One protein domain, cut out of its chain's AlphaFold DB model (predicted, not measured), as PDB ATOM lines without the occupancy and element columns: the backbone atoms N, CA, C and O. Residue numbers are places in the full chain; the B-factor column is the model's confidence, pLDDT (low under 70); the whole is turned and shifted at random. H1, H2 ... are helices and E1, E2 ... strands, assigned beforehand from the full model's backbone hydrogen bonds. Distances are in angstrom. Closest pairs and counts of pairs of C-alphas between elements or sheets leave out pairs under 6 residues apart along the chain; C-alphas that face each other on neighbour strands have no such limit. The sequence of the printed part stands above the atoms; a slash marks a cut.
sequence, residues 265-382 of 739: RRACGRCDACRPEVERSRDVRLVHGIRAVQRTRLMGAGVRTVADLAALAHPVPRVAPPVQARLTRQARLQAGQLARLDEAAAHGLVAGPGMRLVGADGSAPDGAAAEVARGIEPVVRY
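What this domain is: This is residues 265 to 382 of the 739 residues of the protein "RNase_H_2 domain-containing protein" of Serinibacter arcticus (UniProt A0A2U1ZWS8). One long helix, H4, is the spine of this model: H3 crosses it steeply, H1 and H2 lie farther out in a loopy stretch on H3's side, and a small head sits at the spine's far end. That head is the short hairpin of E1 and E2 together with H5, which folds back with its last turns beside the end of H4. The printed part has 118 residues, with H1, H2, H3, H4, E1, E2 and H5 in that order along the chain; it is mostly helix, and its one sheet is the antiparallel pair E1 - E2. The whole is loose, with a radius of gyration of the C-alphas of 16.7 A, and elongated, spanning 52 by 32 by 20 A.

How they stand to each other: Start at H1, residues 275 to 280, which touches no helix. Go on to H2, residues 292 to 299, which is apart from H1. H3, residues 306 to 311, is apart from H2, but only just, with the closest C-alphas 8.1 A apart. Look next at H4, residues 321 to 346: its residues 327 to 335 alone touch H3, the closest C-alphas being those of Ala 310 and Arg 332, 4.5 A apart. H3 and H4 run opposite ways at a steep tilt of 66 degrees. After H4 come E1, residues 349 to 351, and E2, residues 357 to 359, an antiparallel hairpin whose directions stand at 130 degrees. Between them N 350 and O 358 are within hydrogen-bond range at 2.8 A, and N 358 and O 350 at 2.9 A. H5, residues 367 to 376, touches H4 at residues 340 to 344 of H4 alone, where the closest C-alphas, of Arg 340 and Ile 376, are 6.0 A apart; the two run opposite ways at a shallow tilt of 7 degrees. The closest C-alphas of E2 and H5 are those of Leu 357 and Ala 373, 5.9 A apart. In H1, H2, H3 and H5 every O i to N i+4 pair is within hydrogen-bond range, and in H4 21 of 22 are.

Where its parts are: Find C-alpha 275 at (9.585, -38.141, -15.489), where H1 begins; it is 8.6 A long. H2 measures 10.4 A and H3 8.8 A. From C-alpha 321 at (-7.979, -57.484, -3.787), H4 runs 36.7 A. E1 and E2 are 7.1 A each, and H5 runs 15.0 A to C-alpha 376 at (-0.680, -28.014, 7.768).

The domain as a whole: The two C-alphas farthest apart, of Arg 265 and Gly 367, are 52.5 A apart. The printed part has no cut, and the link from H1 to H2, 11 residues, is long. The mean pLDDT of the printed part is 93.0, and no printed residue is under 70.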
ATOM      1  N   ARG A 265       3.781 -49.046 -28.898       88.12
ATOM      2  CA  ARG A 265       3.530 -47.956 -27.930       88.12
ATOM      3  C   ARG A 265       4.349 -48.133 -26.642       88.12
ATOM      4  O   ARG A 265       4.123 -49.080 -25.882       88.12
ATOM      5  N   ARG A 266       5.224 -47.169 -26.329       89.25
ATOM      6  CA  ARG A 266       5.979 -47.145 -25.068       89.25
ATOM      7  C   ARG A 266       6.398 -45.736 -24.635       89.25
ATOM      8  O   ARG A 266       7.219 -45.098 -25.276       89.25
ATOM      9  N   ALA A 267       5.932 -45.347 -23.450       91.50
ATOM     10  CA  ALA A 267       6.534 -44.298 -22.629       91.50
ATOM     11  C   ALA A 267       7.015 -44.925 -21.310       91.50
ATOM     12  O   ALA A 267       6.215 -45.517 -20.564       91.50
ATOM     13  N   CYS A 268       8.321 -44.870 -21.032       90.81
ATOM     14  CA  CYS A 268       8.930 -45.650 -19.949       90.81
ATOM     15  C   CYS A 268       8.555 -45.115 -18.552       90.81
ATOM     16  O   CYS A 268       8.411 -45.910 -17.619       90.81
ATOM     17  N   GLY A 269       8.282 -43.809 -18.432       90.50
ATOM     18  CA  GLY A 269       7.873 -43.167 -17.178       90.50
ATOM     19  C   GLY A 269       8.985 -43.072 -16.133       90.50
ATOM     20  O   GLY A 269       8.674 -43.189 -14.953       90.50
ATOM     21  N   ARG A 270      10.256 -42.985 -16.560       90.00
ATOM     22  CA  ARG A 270      11.439 -42.900 -15.677       90.00
ATOM     23  C   ARG A 270      12.607 -42.080 -16.235       90.00
ATOM     24  O   ARG A 270      13.325 -41.489 -15.438       90.00
ATOM     25  N   CYS A 271      12.812 -42.075 -17.553       91.69
ATOM     26  CA  CYS A 271      13.778 -41.193 -18.210       91.69
ATOM     27  C   CYS A 271      13.378 -39.722 -18.068       91.69
ATOM     28  O   CYS A 271      12.216 -39.417 -17.790       91.69
ATOM     29  N   ASP A 272      14.320 -38.824 -18.321       90.31
ATOM     30  CA  ASP A 272      14.171 -37.384 -18.092       90.31
ATOM     31  C   ASP A 272      13.127 -36.735 -19.012       90.31
ATOM     32  O   ASP A 272      12.477 -35.773 -18.623       90.31
ATOM     33  N   ALA A 273      12.845 -37.333 -20.177       92.88
ATOM     34  CA  ALA A 273      11.699 -36.950 -21.001       92.88
ATOM     35  C   ALA A 273      10.345 -37.338 -20.370       92.88
ATOM     36  O   ALA A 273       9.385 -36.582 -20.458       92.88
ATOM     37  N   CYS A 274      10.226 -38.523 -19.755       93.75
ATOM     38  CA  CYS A 274       8.947 -39.002 -19.215       93.75
ATOM     39  C   CYS A 274       8.689 -38.630 -17.747       93.75
ATOM     40  O   CYS A 274       7.532 -38.667 -17.330       93.75
ATOM     41  N   ARG A 275       9.726 -38.388 -16.935       92.56
ATOM     42  CA  ARG A 275       9.585 -38.141 -15.489       92.56
ATOM     43  C   ARG A 275       8.766 -36.869 -15.195       92.56
ATOM     44  O   ARG A 275       7.758 -37.019 -14.501       92.56
ATOM     45  N   PRO A 276       9.067 -35.697 -15.798       91.94
ATOM     46  CA  PRO A 276       8.287 -34.481 -15.572       91.94
ATOM     47  C   PRO A 276       6.813 -34.654 -15.941       91.94
ATOM     48  O   PRO A 276       5.940 -34.190 -15.219       91.94
ATOM     49  N   GLU A 277       6.502 -35.383 -17.016       93.69
ATOM     50  CA  GLU A 277       5.112 -35.596 -17.437       93.69
ATOM     51  C   GLU A 277       4.340 -36.564 -16.531       93.69
ATOM     52  O   GLU A 277       3.151 -36.364 -16.271       93.69
ATOM     53  N   VAL A 278       5.003 -37.594 -15.995       93.19
ATOM     54  CA  VAL A 278       4.433 -38.492 -14.972       93.19
ATOM     55  C   VAL A 278       4.072 -37.718 -13.699       93.19
ATOM     56  O   VAL A 278       3.025 -37.980 -13.103       93.19
ATOM     57  N   GLU A 279       4.900 -36.747 -13.320       91.69
ATOM     58  CA  GLU A 279       4.694 -35.865 -12.170       91.69
ATOM     59  C   GLU A 279       3.595 -34.822 -12.451       91.69
ATOM     60  O   GLU A 279       2.608 -34.760 -11.712       91.69
ATOM     61  N   ARG A 280       3.687 -34.096 -13.576       91.44
ATOM     62  CA  ARG A 280       2.715 -33.089 -14.049       91.44
ATOM     63  C   ARG A 280       1.298 -33.657 -14.164       91.44
ATOM     64  O   ARG A 280       0.345 -33.047 -13.688       91.44
ATOM     65  N   SER A 281       1.157 -34.847 -14.753       91.88
ATOM     66  CA  SER A 281      -0.138 -35.531 -14.914       91.88
ATOM     67  C   SER A 281      -0.618 -36.281 -13.661       91.88
ATOM     68  O   SER A 281      -1.680 -36.907 -13.697       91.88
ATOM     69  N   ARG A 282       0.139 -36.225 -12.550       92.62
ATOM     70  CA  ARG A 282      -0.127 -36.948 -11.291       92.62
ATOM     71  C   ARG A 282      -0.426 -38.447 -11.550       92.62
ATOM     72  O   ARG A 282      -1.312 -39.022 -10.911       92.62
ATOM     73  N   ASP A 283       0.282 -39.072 -12.507       92.81
ATOM     74  CA  ASP A 283       0.036 -40.439 -13.021       92.81
ATOM     75  C   ASP A 283       0.110 -41.474 -11.889       92.81
ATOM     76  O   ASP A 283       0.988 -41.439 -11.026       92.81
ATOM     77  N   VAL A 284      -0.780 -42.465 -11.924       93.50
ATOM     78  CA  VAL A 284      -0.813 -43.597 -10.991       93.50
ATOM     79  C   VAL A 284       0.523 -44.375 -10.901       93.50
ATOM     80  O   VAL A 284       0.736 -45.096  -9.928       93.50
ATOM     81  N   ARG A 285       1.465 -44.203 -11.850       92.06
ATOM     82  CA  ARG A 285       2.887 -44.627 -11.736       92.06
ATOM     83  C   ARG A 285       3.585 -44.129 -10.471       92.06
ATOM     84  O   ARG A 285       4.448 -44.844  -9.971       92.06
ATOM     85  N   LEU A 286       3.229 -42.944  -9.972       92.56
ATOM     86  CA  LEU A 286       3.804 -42.353  -8.760       92.56
ATOM     87  C   LEU A 286       3.482 -43.170  -7.497       92.56
ATOM     88  O   LEU A 286       4.122 -42.985  -6.461       92.56
ATOM     89  N   VAL A 287       2.493 -44.072  -7.551       94.56
ATOM     90  CA  VAL A 287       2.044 -44.823  -6.377       94.56
ATOM     91  C   VAL A 287       3.022 -45.936  -6.020       94.56
ATOM     92  O   VAL A 287       3.222 -46.882  -6.786       94.56
ATOM     93  N   HIS A 288       3.628 -45.842  -4.832       90.31
ATOM     94  CA  HIS A 288       4.742 -46.713  -4.459       90.31
ATOM     95  C   HIS A 288       4.395 -48.211  -4.580       90.31
ATOM     96  O   HIS A 288       3.363 -48.699  -4.114       90.31
ATOM     97  N   GLY A 289       5.297 -48.971  -5.206       89.06
ATOM     98  CA  GLY A 289       5.147 -50.414  -5.389       89.06
ATOM     99  C   GLY A 289       4.129 -50.837  -6.458       89.06
ATOM    100  O   GLY A 289       3.835 -52.038  -6.551       89.06
ATOM    101  N   ILE A 290       3.605 -49.905  -7.266       92.69
ATOM    102  CA  ILE A 290       2.851 -50.228  -8.483       92.69
ATOM    103  C   ILE A 290       3.763 -50.863  -9.543       92.69
ATOM    104  O   ILE A 290       4.933 -50.525  -9.702       92.69
ATOM    105  N   ARG A 291       3.221 -51.818 -10.298       92.56
ATOM    106  CA  ARG A 291       3.890 -52.469 -11.436       92.56
ATOM    107  C   ARG A 291       3.219 -52.055 -12.741       92.56
ATOM    108  O   ARG A 291       2.005 -51.872 -12.765       92.56
ATOM    109  N   ALA A 292       3.960 -52.021 -13.849       88.38
ATOM    110  CA  ALA A 292       3.418 -51.654 -15.168       88.38
ATOM    111  C   ALA A 292       2.125 -52.421 -15.528       88.38
ATOM    112  O   ALA A 292       1.131 -51.820 -15.915       88.38
ATOM    113  N   VAL A 293       2.088 -53.736 -15.272       90.75
ATOM    114  CA  VAL A 293       0.906 -54.594 -15.496       90.75
ATOM    115  C   VAL A 293      -0.300 -54.213 -14.616       90.75
ATOM    116  O   VAL A 293      -1.442 -54.451 -15.002       90.75
ATOM    117  N   GLN A 294      -0.069 -53.631 -13.435       94.31
ATOM    118  CA  GLN A 294      -1.126 -53.102 -12.567       94.31
ATOM    119  C   GLN A 294      -1.618 -51.751 -13.096       94.31
ATOM    120  O   GLN A 294      -2.826 -51.611 -13.258       94.31
ATOM    121  N   ARG A 295      -0.719 -50.825 -13.483       91.75
ATOM    122  CA  ARG A 295      -1.105 -49.578 -14.182       91.75
ATOM    123  C   ARG A 295      -1.968 -49.879 -15.402       91.75
ATOM    124  O   ARG A 295      -3.045 -49.320 -15.512       91.75
ATOM    125  N   THR A 296      -1.565 -50.790 -16.289       89.50
ATOM    126  CA  THR A 296      -2.355 -51.108 -17.495       89.50
ATOM    127  C   THR A 296      -3.776 -51.588 -17.163       89.50
ATOM    128  O   THR A 296      -4.710 -51.265 -17.889       89.50
ATOM    129  N   ARG A 297      -3.966 -52.315 -16.051       93.19
ATOM    130  CA  ARG A 297      -5.294 -52.758 -15.579       93.19
ATOM    131  C   ARG A 297      -6.101 -51.628 -14.934       93.19
ATOM    132  O   ARG A 297      -7.311 -51.600 -15.105       93.19
ATOM    133  N   LEU A 298      -5.435 -50.711 -14.231       93.94
ATOM    134  CA  LEU A 298      -6.034 -49.523 -13.616       93.94
ATOM    135  C   LEU A 298      -6.477 -48.508 -14.681       93.94
ATOM    136  O   LEU A 298      -7.657 -48.172 -14.733       93.94
ATOM    137  N   MET A 299      -5.588 -48.143 -15.612       90.25
ATOM    138  CA  MET A 299      -5.889 -47.281 -16.765       90.25
ATOM    139  C   MET A 299      -7.050 -47.846 -17.598       90.25
ATOM    140  O   MET A 299      -7.976 -47.123 -17.949       90.25
ATOM    141  N   GLY A 300      -7.045 -49.163 -17.858       89.31
ATOM    142  CA  GLY A 300      -8.128 -49.867 -18.560       89.31
ATOM    143  C   GLY A 300      -9.451 -49.964 -17.784       89.31
ATOM    144  O   GLY A 300     -10.447 -50.414 -18.343       89.31
ATOM    145  N   ALA A 301      -9.473 -49.538 -16.519       92.25
ATOM    146  CA  ALA A 301     -10.666 -49.336 -15.698       92.25
ATOM    147  C   ALA A 301     -10.935 -47.841 -15.412       92.25
ATOM    148  O   ALA A 301     -11.713 -47.516 -14.520       92.25
ATOM    149  N   GLY A 302     -10.286 -46.931 -16.150       92.00
ATOM    150  CA  GLY A 302     -10.436 -45.477 -16.028       92.00
ATOM    151  C   GLY A 302      -9.577 -44.811 -14.948       92.00
ATOM    152  O   GLY A 302      -9.540 -43.587 -14.906       92.00
ATOM    153  N   VAL A 303      -8.863 -45.582 -14.122       95.06
ATOM    154  CA  VAL A 303      -8.031 -45.093 -13.010       95.06
ATOM    155  C   VAL A 303      -6.658 -44.679 -13.549       95.06
ATOM    156  O   VAL A 303      -5.808 -45.538 -13.803       95.06
ATOM    157  N   ARG A 304      -6.453 -43.374 -13.757       92.62
ATOM    158  CA  ARG A 304      -5.262 -42.792 -14.398       92.62
ATOM    159  C   ARG A 304      -4.321 -42.080 -13.428       92.62
ATOM    160  O   ARG A 304      -3.108 -42.177 -13.607       92.62
ATOM    161  N   THR A 305      -4.852 -41.406 -12.412       95.06
ATOM    162  CA  THR A 305      -4.080 -40.577 -11.467       95.06
ATOM    163  C   THR A 305      -3.898 -41.232 -10.091       95.06
ATOM    164  O   THR A 305      -4.556 -42.220  -9.747       95.06
ATOM    165  N   VAL A 306      -3.026 -40.651  -9.259       95.94
ATOM    166  CA  VAL A 306      -2.943 -40.961  -7.818       95.94
ATOM    167  C   VAL A 306      -4.286 -40.713  -7.115       95.94
ATOM    168  O   VAL A 306      -4.706 -41.534  -6.299       95.94
ATOM    169  N   ALA A 307      -4.990 -39.628  -7.454       95.69
ATOM    170  CA  ALA A 307      -6.276 -39.283  -6.848       95.69
ATOM    171  C   ALA A 307      -7.372 -40.309  -7.197       95.69
ATOM    172  O   ALA A 307      -8.089 -40.768  -6.305       95.69
ATOM    173  N   ASP A 308      -7.437 -40.753  -8.457       96.56
ATOM    174  CA  ASP A 308      -8.387 -41.776  -8.913       96.56
ATOM    175  C   ASP A 308      -8.217 -43.079  -8.110       96.56
ATOM    176  O   ASP A 308      -9.190 -43.704  -7.688       96.56
ATOM    177  N   LEU A 309      -6.964 -43.490  -7.872       97.50
ATOM    178  CA  LEU A 309      -6.641 -44.708  -7.126       97.50
ATOM    179  C   LEU A 309      -6.868 -44.553  -5.612       97.50
ATOM    180  O   LEU A 309      -7.208 -45.536  -4.946       97.50
ATOM    181  N   ALA A 310      -6.726 -43.341  -5.068       97.31
ATOM    182  CA  ALA A 310      -7.074 -43.033  -3.684       97.31
ATOM    183  C   ALA A 310      -8.596 -43.124  -3.446       97.31
ATOM    184  O   ALA A 310      -9.039 -43.709  -2.450       97.31
ATOM    185  N   ALA A 311      -9.392 -42.610  -4.389       96.94
ATOM    186  CA  ALA A 311     -10.855 -42.647  -4.374       96.94
ATOM    187  C   ALA A 311     -11.457 -44.022  -4.743       96.94
ATOM    188  O   ALA A 311     -12.634 -44.274  -4.482       96.94
ATOM    189  N   LEU A 312     -10.669 -44.931  -5.329       96.75
ATOM    190  CA  LEU A 312     -11.134 -46.207  -5.883       96.75
ATOM    191  C   LEU A 312     -11.823 -47.125  -4.850       96.75
ATOM    192  O   LEU A 312     -11.174 -47.834  -4.080       96.75
ATOM    193  N   ALA A 313     -13.157 -47.181  -4.907       92.50
ATOM    194  CA  ALA A 313     -14.002 -47.999  -4.031       92.50
ATOM    195  C   ALA A 313     -14.405 -49.374  -4.615       92.50
ATOM    196  O   ALA A 313     -15.069 -50.162  -3.939       92.50
ATOM    197  N   HIS A 314     -14.060 -49.674  -5.873       93.62
ATOM    198  CA  HIS A 314     -14.576 -50.840  -6.609       93.62
ATOM    199  C   HIS A 314     -13.450 -51.759  -7.115       93.62
ATOM    200  O   HIS A 314     -12.384 -51.263  -7.482       93.62
ATOM    201  N   PRO A 315     -13.639 -53.094  -7.141       95.88
ATOM    202  CA  PRO A 315     -12.586 -54.037  -7.517       95.88
ATOM    203  C   PRO A 315     -12.247 -53.959  -9.012       95.88
ATOM    204  O   PRO A 315     -13.120 -54.101  -9.867       95.88
ATOM    205  N   VAL A 316     -10.963 -53.795  -9.336       96.31
ATOM    206  CA  VAL A 316     -10.487 -53.676 -10.723       96.31
ATOM    207  C   VAL A 316     -10.174 -55.058 -11.315       96.31
ATOM    208  O   VAL A 316      -9.397 -55.821 -10.726       96.31
ATOM    209  N   PRO A 317     -10.729 -55.418 -12.493       94.69
ATOM    210  CA  PRO A 317     -10.529 -56.729 -13.099       94.69
ATOM    211  C   PRO A 317      -9.057 -57.137 -13.224       94.69
ATOM    212  O   PRO A 317      -8.203 -56.399 -13.714       94.69
ATOM    213  N   ARG A 318      -8.762 -58.375 -12.809       93.81
ATOM    214  CA  ARG A 318      -7.411 -58.970 -12.793       93.81
ATOM    215  C   ARG A 318      -6.408 -58.260 -11.860       93.81
ATOM    216  O   ARG A 318      -5.226 -58.604 -11.904       93.81
ATOM    217  N   VAL A 319      -6.819 -57.333 -10.993       95.62
ATOM    218  CA  VAL A 319      -6.021 -56.902  -9.830       95.62
ATOM    219  C   VAL A 319      -6.479 -57.716  -8.615       95.62
ATOM    220  O   VAL A 319      -7.671 -57.908  -8.400       95.62
ATOM    221  N   ALA A 320      -5.542 -58.271  -7.843       96.25
ATOM    222  CA  ALA A 320      -5.891 -59.061  -6.661       96.25
ATOM    223  C   ALA A 320      -6.353 -58.126  -5.522       96.25
ATOM    224  O   ALA A 320      -5.647 -57.147  -5.267       96.25
ATOM    225  N   PRO A 321      -7.450 -58.411  -4.792       96.12
ATOM    226  CA  PRO A 321      -7.979 -57.484  -3.787       96.12
ATOM    227  C   PRO A 321      -6.969 -57.009  -2.721       96.12
ATOM    228  O   PRO A 321      -6.931 -55.805  -2.477       96.12
ATOM    229  N   PRO A 322      -6.070 -57.851  -2.157       95.62
ATOM    230  CA  PRO A 322      -5.050 -57.374  -1.212       95.62
ATOM    231  C   PRO A 322      -4.025 -56.420  -1.847       95.62
ATOM    232  O   PRO A 322      -3.529 -55.503  -1.198       95.62
ATOM    233  N   VAL A 323      -3.723 -56.613  -3.136       96.12
ATOM    234  CA  VAL A 323      -2.825 -55.735  -3.901       96.12
ATOM    235  C   VAL A 323      -3.503 -54.397  -4.177       96.12
ATOM    236  O   VAL A 323      -2.870 -53.362  -4.003       96.12
ATOM    237  N   GLN A 324      -4.784 -54.410  -4.564       96.88
ATOM    238  CA  GLN A 324      -5.551 -53.181  -4.756       96.88
ATOM    239  C   GLN A 324      -5.685 -52.402  -3.443       96.88
ATOM    240  O   GLN A 324      -5.373 -51.221  -3.430       96.88
ATOM    241  N   ALA A 325      -6.056 -53.056  -2.338       95.31
ATOM    242  CA  ALA A 325      -6.192 -52.405  -1.035       95.31
ATOM    243  C   ALA A 325      -4.895 -51.698  -0.600       95.31
ATOM    244  O   ALA A 325      -4.937 -50.546  -0.170       95.31
ATOM    245  N   ARG A 326      -3.733 -52.343  -0.786       95.19
ATOM    246  CA  ARG A 326      -2.423 -51.732  -0.512       95.19
ATOM    247  C   ARG A 326      -2.131 -50.533  -1.420       95.19
ATOM    248  O   ARG A 326      -1.661 -49.513  -0.933       95.19
ATOM    249  N   LEU A 327      -2.403 -50.647  -2.721       96.19
ATOM    250  CA  LEU A 327      -2.176 -49.565  -3.686       96.19
ATOM    251  C   LEU A 327      -3.112 -48.366  -3.442       96.19
ATOM    252  O   LEU A 327      -2.657 -47.230  -3.472       96.19
ATOM    253  N   THR A 328      -4.385 -48.602  -3.116       97.19
ATOM    254  CA  THR A 328      -5.347 -47.558  -2.725       97.19
ATOM    255  C   THR A 328      -4.958 -46.886  -1.405       97.19
ATOM    256  O   THR A 328      -5.035 -45.665  -1.310       97.19
ATOM    257  N   ARG A 329      -4.475 -47.637  -0.402       95.88
ATOM    258  CA  ARG A 329      -3.918 -47.063   0.839       95.88
ATOM    259  C   ARG A 329      -2.735 -46.136   0.549       95.88
ATOM    260  O   ARG A 329      -2.727 -44.991   0.987       95.88
ATOM    261  N   GLN A 330      -1.767 -46.627  -0.222       96.00
ATOM    262  CA  GLN A 330      -0.571 -45.880  -0.604       96.00
ATOM    263  C   GLN A 330      -0.936 -44.587  -1.358       96.00
ATOM    264  O   GLN A 330      -0.465 -43.507  -1.007       96.00
ATOM    265  N   ALA A 331      -1.868 -44.679  -2.313       96.94
ATOM    266  CA  ALA A 331      -2.391 -43.532  -3.045       96.94
ATOM    267  C   ALA A 331      -3.106 -42.508  -2.142       96.94
ATOM    268  O   ALA A 331      -2.952 -41.312  -2.360       96.94
ATOM    269  N   ARG A 332      -3.842 -42.941  -1.103       97.12
ATOM    270  CA  ARG A 332      -4.478 -42.033  -0.124       97.12
ATOM    271  C   ARG A 332      -3.465 -41.252   0.704       97.12
ATOM    272  O   ARG A 332      -3.652 -40.055   0.890       97.12
ATOM    273  N   LEU A 333      -2.393 -41.898   1.167       96.69
ATOM    274  CA  LEU A 333      -1.318 -41.205   1.885       96.69
ATOM    275  C   LEU A 333      -0.640 -40.165   0.985       96.69
ATOM    276  O   LEU A 333      -0.465 -39.022   1.396       96.69
ATOM    277  N   GLN A 334      -0.327 -40.534  -0.261       95.31
ATOM    278  CA  GLN A 334       0.283 -39.633  -1.245       95.31
ATOM    279  C   GLN A 334      -0.639 -38.465  -1.627       95.31
ATOM    280  O   GLN A 334      -0.199 -37.320  -1.614       95.31
ATOM    281  N   ALA A 335      -1.924 -38.722  -1.887       94.88
ATOM    282  CA  ALA A 335      -2.913 -37.675  -2.138       94.88
ATOM    283  C   ALA A 335      -3.107 -36.754  -0.916       94.88
ATOM    284  O   ALA A 335      -3.264 -35.550  -1.082       94.88
ATOM    285  N   GLY A 336      -3.040 -37.294   0.306       94.94
ATOM    286  CA  GLY A 336      -3.136 -36.518   1.545       94.94
ATOM    287  C   GLY A 336      -1.908 -35.651   1.853       94.94
ATOM    288  O   GLY A 336      -2.063 -34.610   2.485       94.94
ATOM    289  N   GLN A 337      -0.705 -36.051   1.421       94.94
ATOM    290  CA  GLN A 337       0.485 -35.181   1.413       94.94
ATOM    291  C   GLN A 337       0.355 -34.107   0.327       94.94
ATOM    292  O   GLN A 337       0.654 -32.944   0.568       94.94
ATOM    293  N   LEU A 338      -0.106 -34.487  -0.867       92.44
ATOM    294  CA  LEU A 338      -0.250 -33.569  -1.993       92.44
ATOM    295  C   LEU A 338      -1.298 -32.481  -1.724       92.44
ATOM    296  O   LEU A 338      -1.052 -31.329  -2.044       92.44
ATOM    297  N   ALA A 339      -2.397 -32.812  -1.040       93.31
ATOM    298  CA  ALA A 339      -3.368 -31.829  -0.565       93.31
ATOM    299  C   ALA A 339      -2.747 -30.817   0.418       93.31
ATOM    300  O   ALA A 339      -2.989 -29.627   0.275       93.31
ATOM    301  N   ARG A 340      -1.892 -31.267   1.353       95.44
ATOM    302  CA  ARG A 340      -1.149 -30.381   2.274       95.44
ATOM    303  C   ARG A 340      -0.153 -29.469   1.545       95.44
ATOM    304  O   ARG A 340       0.056 -28.338   1.965       95.44
ATOM    305  N   LEU A 341       0.445 -29.937   0.448       94.12
ATOM    306  CA  LEU A 341       1.316 -29.122  -0.410       94.12
ATOM    307  C   LEU A 341       0.520 -28.102  -1.239       94.12
ATOM    308  O   LEU A 341       0.906 -26.938  -1.293       94.12
ATOM    309  N   ASP A 342      -0.597 -28.521  -1.842       93.69
ATOM    310  CA  ASP A 342      -1.507 -27.645  -2.591       93.69
ATOM    311  C   ASP A 342      -2.114 -26.557  -1.658       93.69
ATOM    312  O   ASP A 342      -2.267 -25.404  -2.061       93.69
ATOM    313  N   GLU A 343      -2.393 -26.895  -0.390       95.19
ATOM    314  CA  GLU A 343      -2.840 -25.980   0.677       95.19
ATOM    315  C   GLU A 343      -1.737 -24.998   1.112       95.19
ATOM    316  O   GLU A 343      -1.966 -23.790   1.149       95.19
ATOM    317  N   ALA A 344      -0.517 -25.483   1.373       95.12
ATOM    318  CA  ALA A 344       0.623 -24.634   1.726       95.12
ATOM    319  C   ALA A 344       0.943 -23.609   0.625       95.12
ATOM    320  O   ALA A 344       1.120 -22.421   0.910       95.12
ATOM    321  N   ALA A 345       0.920 -24.040  -0.640       94.81
ATOM    322  CA  ALA A 345       1.150 -23.173  -1.793       94.81
ATOM    323  C   ALA A 345       0.104 -22.048  -1.905       94.81
ATOM    324  O   ALA A 345       0.453 -20.920  -2.258       94.81
ATOM    325  N   ALA A 346      -1.159 -22.306  -1.537       95.31
ATOM    326  CA  ALA A 346      -2.207 -21.280  -1.491       95.31
ATOM    327  C   ALA A 346      -1.947 -20.185  -0.432       95.31
ATOM    328  O   ALA A 346      -2.488 -19.084  -0.541       95.31
ATOM    329  N   HIS A 347      -1.085 -20.461   0.551       94.00
ATOM    330  CA  HIS A 347      -0.617 -19.516   1.565       94.00
ATOM    331  C   HIS A 347       0.799 -18.963   1.297       94.00
ATOM    332  O   HIS A 347       1.351 -18.269   2.148       94.00
ATOM    333  N   GLY A 348       1.386 -19.232   0.122       93.88
ATOM    334  CA  GLY A 348       2.735 -18.774  -0.241       93.88
ATOM    335  C   GLY A 348       3.876 -19.562   0.418       93.88
ATOM    336  O   GLY A 348       5.020 -19.106   0.395       93.88
ATOM    337  N   LEU A 349       3.569 -20.728   0.996       95.50
ATOM    338  CA  LEU A 349       4.530 -21.634   1.620       95.50
ATOM    339  C   LEU A 349       4.934 -22.756   0.655       95.50
ATOM    340  O   LEU A 349       4.126 -23.240  -0.138       95.50
ATOM    341  N   VAL A 350       6.178 -23.216   0.763       94.94
ATOM    342  CA  VAL A 350       6.739 -24.342  -0.001       94.94
ATOM    343  C   VAL A 350       7.386 -25.361   0.939       94.94
ATOM    344  O   VAL A 350       7.707 -25.046   2.084       94.94
ATOM    345  N   ALA A 351       7.580 -26.597   0.474       92.00
ATOM    346  CA  ALA A 351       8.285 -27.620   1.247       92.00
ATOM    347  C   ALA A 351       9.806 -27.486   1.069       92.00
ATOM    348  O   ALA A 351      10.330 -27.743  -0.014       92.00
ATOM    349  N   GLY A 352      10.493 -27.099   2.142       89.75
ATOM    350  CA  GLY A 352      11.948 -26.972   2.218       89.75
ATOM    351  C   GLY A 352      12.642 -28.230   2.768       89.75
ATOM    352  O   GLY A 352      12.127 -29.349   2.616       89.75
ATOM    353  N   PRO A 353      13.809 -28.072   3.429       86.06
ATOM    354  CA  PRO A 353      14.510 -29.157   4.116       86.06
ATOM    355  C   PRO A 353      13.573 -29.979   5.006       86.06
ATOM    356  O   PRO A 353      12.655 -29.449   5.632       86.06
ATOM    357  N   GLY A 354      13.779 -31.298   5.057       86.56
ATOM    358  CA  GLY A 354      12.978 -32.182   5.911       86.56
ATOM    359  C   GLY A 354      11.468 -32.173   5.636       86.56
ATOM    360  O   GLY A 354      10.715 -32.622   6.492       86.56
ATOM    361  N   MET A 355      11.009 -31.676   4.476       90.38
ATOM    362  CA  MET A 355       9.588 -31.431   4.178       90.38
ATOM    363  C   MET A 355       8.899 -30.460   5.164       90.38
ATOM    364  O   MET A 355       7.674 -30.513   5.311       90.38
ATOM    365  N   ARG A 356       9.665 -29.580   5.828       91.00
ATOM    366  CA  ARG A 356       9.136 -28.451   6.608       91.00
ATOM    367  C   ARG A 356       8.562 -27.383   5.688       91.00
ATOM    368  O   ARG A 356       9.028 -27.234   4.557       91.00
ATOM    369  N   LEU A 357       7.580 -26.626   6.166       93.56
ATOM    370  CA  LEU A 357       7.026 -25.499   5.418       93.56
ATOM    371  C   LEU A 357       7.837 -24.219   5.657       93.56
ATOM    372  O   LEU A 357       8.016 -23.784   6.792       93.56
ATOM    373  N   VAL A 358       8.302 -23.618   4.562       93.31
ATOM    374  CA  VAL A 358       9.088 -22.374   4.516       93.31
ATOM    375  C   VAL A 358       8.440 -21.370   3.562       93.31
ATOM    376  O   VAL A 358       7.603 -21.747   2.741       93.31
ATOM    377  N   GLY A 359       8.804 -20.093   3.659       92.88
ATOM    378  CA  GLY A 359       8.429 -19.084   2.668       92.88
ATOM    379  C   GLY A 359       8.982 -19.418   1.278       92.88
ATOM    380  O   GLY A 359       9.951 -20.164   1.142       92.88
ATOM    381  N   ALA A 360       8.384 -18.857   0.224       89.88
ATOM    382  CA  ALA A 360       8.826 -19.075  -1.160       89.88
ATOM    383  C   ALA A 360      10.265 -18.583  -1.465       89.88
ATOM    384  O   ALA A 360      10.819 -18.920  -2.508       89.88
ATOM    385  N   ASP A 361      10.867 -17.803  -0.565       89.50
ATOM    386  CA  ASP A 361      12.269 -17.363  -0.566       89.50
ATOM    387  C   ASP A 361      13.201 -18.263   0.279       89.50
ATOM    388  O   ASP A 361      14.394 -17.987   0.388       89.50
ATOM    389  N   GLY A 362      12.666 -19.328   0.887       87.12
ATOM    390  CA  GLY A 362      13.369 -20.218   1.812       87.12
ATOM    391  C   GLY A 362      13.384 -19.750   3.273       87.12
ATOM    392  O   GLY A 362      13.947 -20.448   4.115       87.12
ATOM    393  N   SER A 363      12.773 -18.607   3.604       89.50
ATOM    394  CA  SER A 363      12.732 -18.098   4.982       89.50
ATOM    395  C   SER A 363      11.872 -18.965   5.914       89.50
ATOM    396  O   SER A 363      10.889 -19.586   5.504       89.50
ATOM    397  N   ALA A 364      12.219 -19.000   7.203       88.44
ATOM    398  CA  ALA A 364      11.349 -19.597   8.215       88.44
ATOM    399  C   ALA A 364      10.050 -18.769   8.332       88.44
ATOM    400  O   ALA A 364      10.133 -17.542   8.433       88.44
ATOM    401  N   PRO A 365       8.860 -19.397   8.335       89.75
ATOM    402  CA  PRO A 365       7.602 -18.664   8.322       89.75
ATOM    403  C   PRO A 365       7.366 -17.981   9.672       89.75
ATOM    404  O   PRO A 365       7.552 -18.592  10.727       89.75
ATOM    405  N   ASP A 366       6.915 -16.726   9.648       88.81
ATOM    406  CA  ASP A 366       6.670 -15.909  10.837       88.81
ATOM    407  C   ASP A 366       5.179 -15.552  11.012       88.81
ATOM    408  O   ASP A 366       4.322 -15.906  10.199       88.81
ATOM    409  N   GLY A 367       4.843 -14.915  12.140       91.38
ATOM    410  CA  GLY A 367       3.495 -14.411  12.432       91.38
ATOM    411  C   GLY A 367       2.362 -15.399  12.115       91.38
ATOM    412  O   GLY A 367       2.303 -16.502  12.663       91.38
ATOM    413  N   ALA A 368       1.461 -14.988  11.218       88.50
ATOM    414  CA  ALA A 368       0.330 -15.800  10.767       88.50
ATOM    415  C   ALA A 368       0.740 -16.944   9.816       88.50
ATOM    416  O   ALA A 368       0.108 -17.997   9.828       88.50
ATOM    417  N   ALA A 369       1.811 -16.781   9.029       87.56
ATOM    418  CA  ALA A 369       2.327 -17.849   8.172       87.56
ATOM    419  C   ALA A 369       2.875 -19.013   9.016       87.56
ATOM    420  O   ALA A 369       2.657 -20.173   8.678       87.56
ATOM    421  N   ALA A 370       3.493 -18.716  10.164       91.38
ATOM    422  CA  ALA A 370       3.925 -19.720  11.137       91.38
ATOM    423  C   ALA A 370       2.748 -20.503  11.750       91.38
ATOM    424  O   ALA A 370       2.882 -21.682  12.076       91.38
ATOM    425  N   GLU A 371       1.598 -19.853  11.943       92.31
ATOM    426  CA  GLU A 371       0.386 -20.496  12.462       92.31
ATOM    427  C   GLU A 371      -0.259 -21.410  11.415       92.31
ATOM    428  O   GLU A 371      -0.564 -22.563  11.725       92.31
ATOM    429  N   VAL A 372      -0.350 -20.952  10.162       92.44
ATOM    430  CA  VAL A 372      -0.770 -21.775   9.016       92.44
ATOM    431  C   VAL A 372       0.160 -22.979   8.829       92.44
ATOM    432  O   VAL A 372      -0.319 -24.109   8.754       92.44
ATOM    433  N   ALA A 373       1.482 -22.774   8.833       91.81
ATOM    434  CA  ALA A 373       2.464 -23.850   8.691       91.81
ATOM    435  C   ALA A 373       2.274 -24.952   9.750       91.81
ATOM    436  O   ALA A 373       2.214 -26.134   9.409       91.81
ATOM    437  N   ARG A 374       2.076 -24.572  11.024       92.69
ATOM    438  CA  ARG A 374       1.781 -25.514  12.120       92.69
ATOM    439  C   ARG A 374       0.435 -26.236  11.977       92.69
ATOM    440  O   ARG A 374       0.309 -27.339  12.496       92.69
ATOM    441  N   GLY A 375      -0.555 -25.643  11.308       92.75
ATOM    442  CA  GLY A 375      -1.838 -26.298  11.019       92.75
ATOM    443  C   GLY A 375      -1.752 -27.347   9.902       92.75
ATOM    444  O   GLY A 375      -2.449 -28.362   9.945       92.75
ATOM    445  N   ILE A 376      -0.873 -27.123   8.921       93.00
ATOM    446  CA  ILE A 376      -0.680 -28.014   7.768       93.00
ATOM    447  C   ILE A 376       0.308 -29.148   8.092       93.00
ATOM    448  O   ILE A 376       0.138 -30.270   7.606       93.00
ATOM    449  N   GLU A 377       1.334 -28.901   8.909       90.50
ATOM    450  CA  GLU A 377       2.338 -29.913   9.254       90.50
ATOM    451  C   GLU A 377       1.795 -31.099  10.096       90.50
ATOM    452  O   GLU A 377       0.741 -31.011  10.730       90.50
ATOM    453  N   PRO A 378       2.483 -32.262  10.095       91.06
ATOM    454  CA  PRO A 378       3.611 -32.620   9.231       91.06
ATOM    455  C   PRO A 378       3.156 -32.881   7.787       91.06
ATOM    456  O   PRO A 378       2.164 -33.572   7.546       91.06
ATOM    457  N   VAL A 379       3.894 -32.372   6.798       93.38
ATOM    458  CA  VAL A 379       3.558 -32.578   5.374       93.38
ATOM    459  C   VAL A 379       3.593 -34.067   5.000       93.38
ATOM    460  O   VAL A 379       2.732 -34.551   4.262       93.38
ATOM    461  N   VAL A 380       4.557 -34.816   5.545       94.50
ATOM    462  CA  VAL A 380       4.672 -36.268   5.351       94.50
ATOM    463  C   VAL A 380       3.688 -37.005   6.257       94.50
ATOM    464  O   VAL A 380       3.617 -36.768   7.460       94.50
ATOM    465  N   ARG A 381       2.936 -37.937   5.670       94.69
ATOM    466  CA  ARG A 381       1.902 -38.742   6.329       94.69
ATOM    467  C   ARG A 381       2.322 -40.205   6.380       94.69
ATOM    468  O   ARG A 381       2.965 -40.705   5.456       94.69
ATOM    469  N   TYR A 382       1.901 -40.915   7.421       95.06
ATOM    470  CA  TYR A 382       2.164 -42.343   7.564       95.06
ATOM    471  C   TYR A 382       0.995 -43.088   8.223       95.06
ATOM    472  O   TYR A 382       0.124 -42.483   8.841       95.06
TER     473      TYR A 382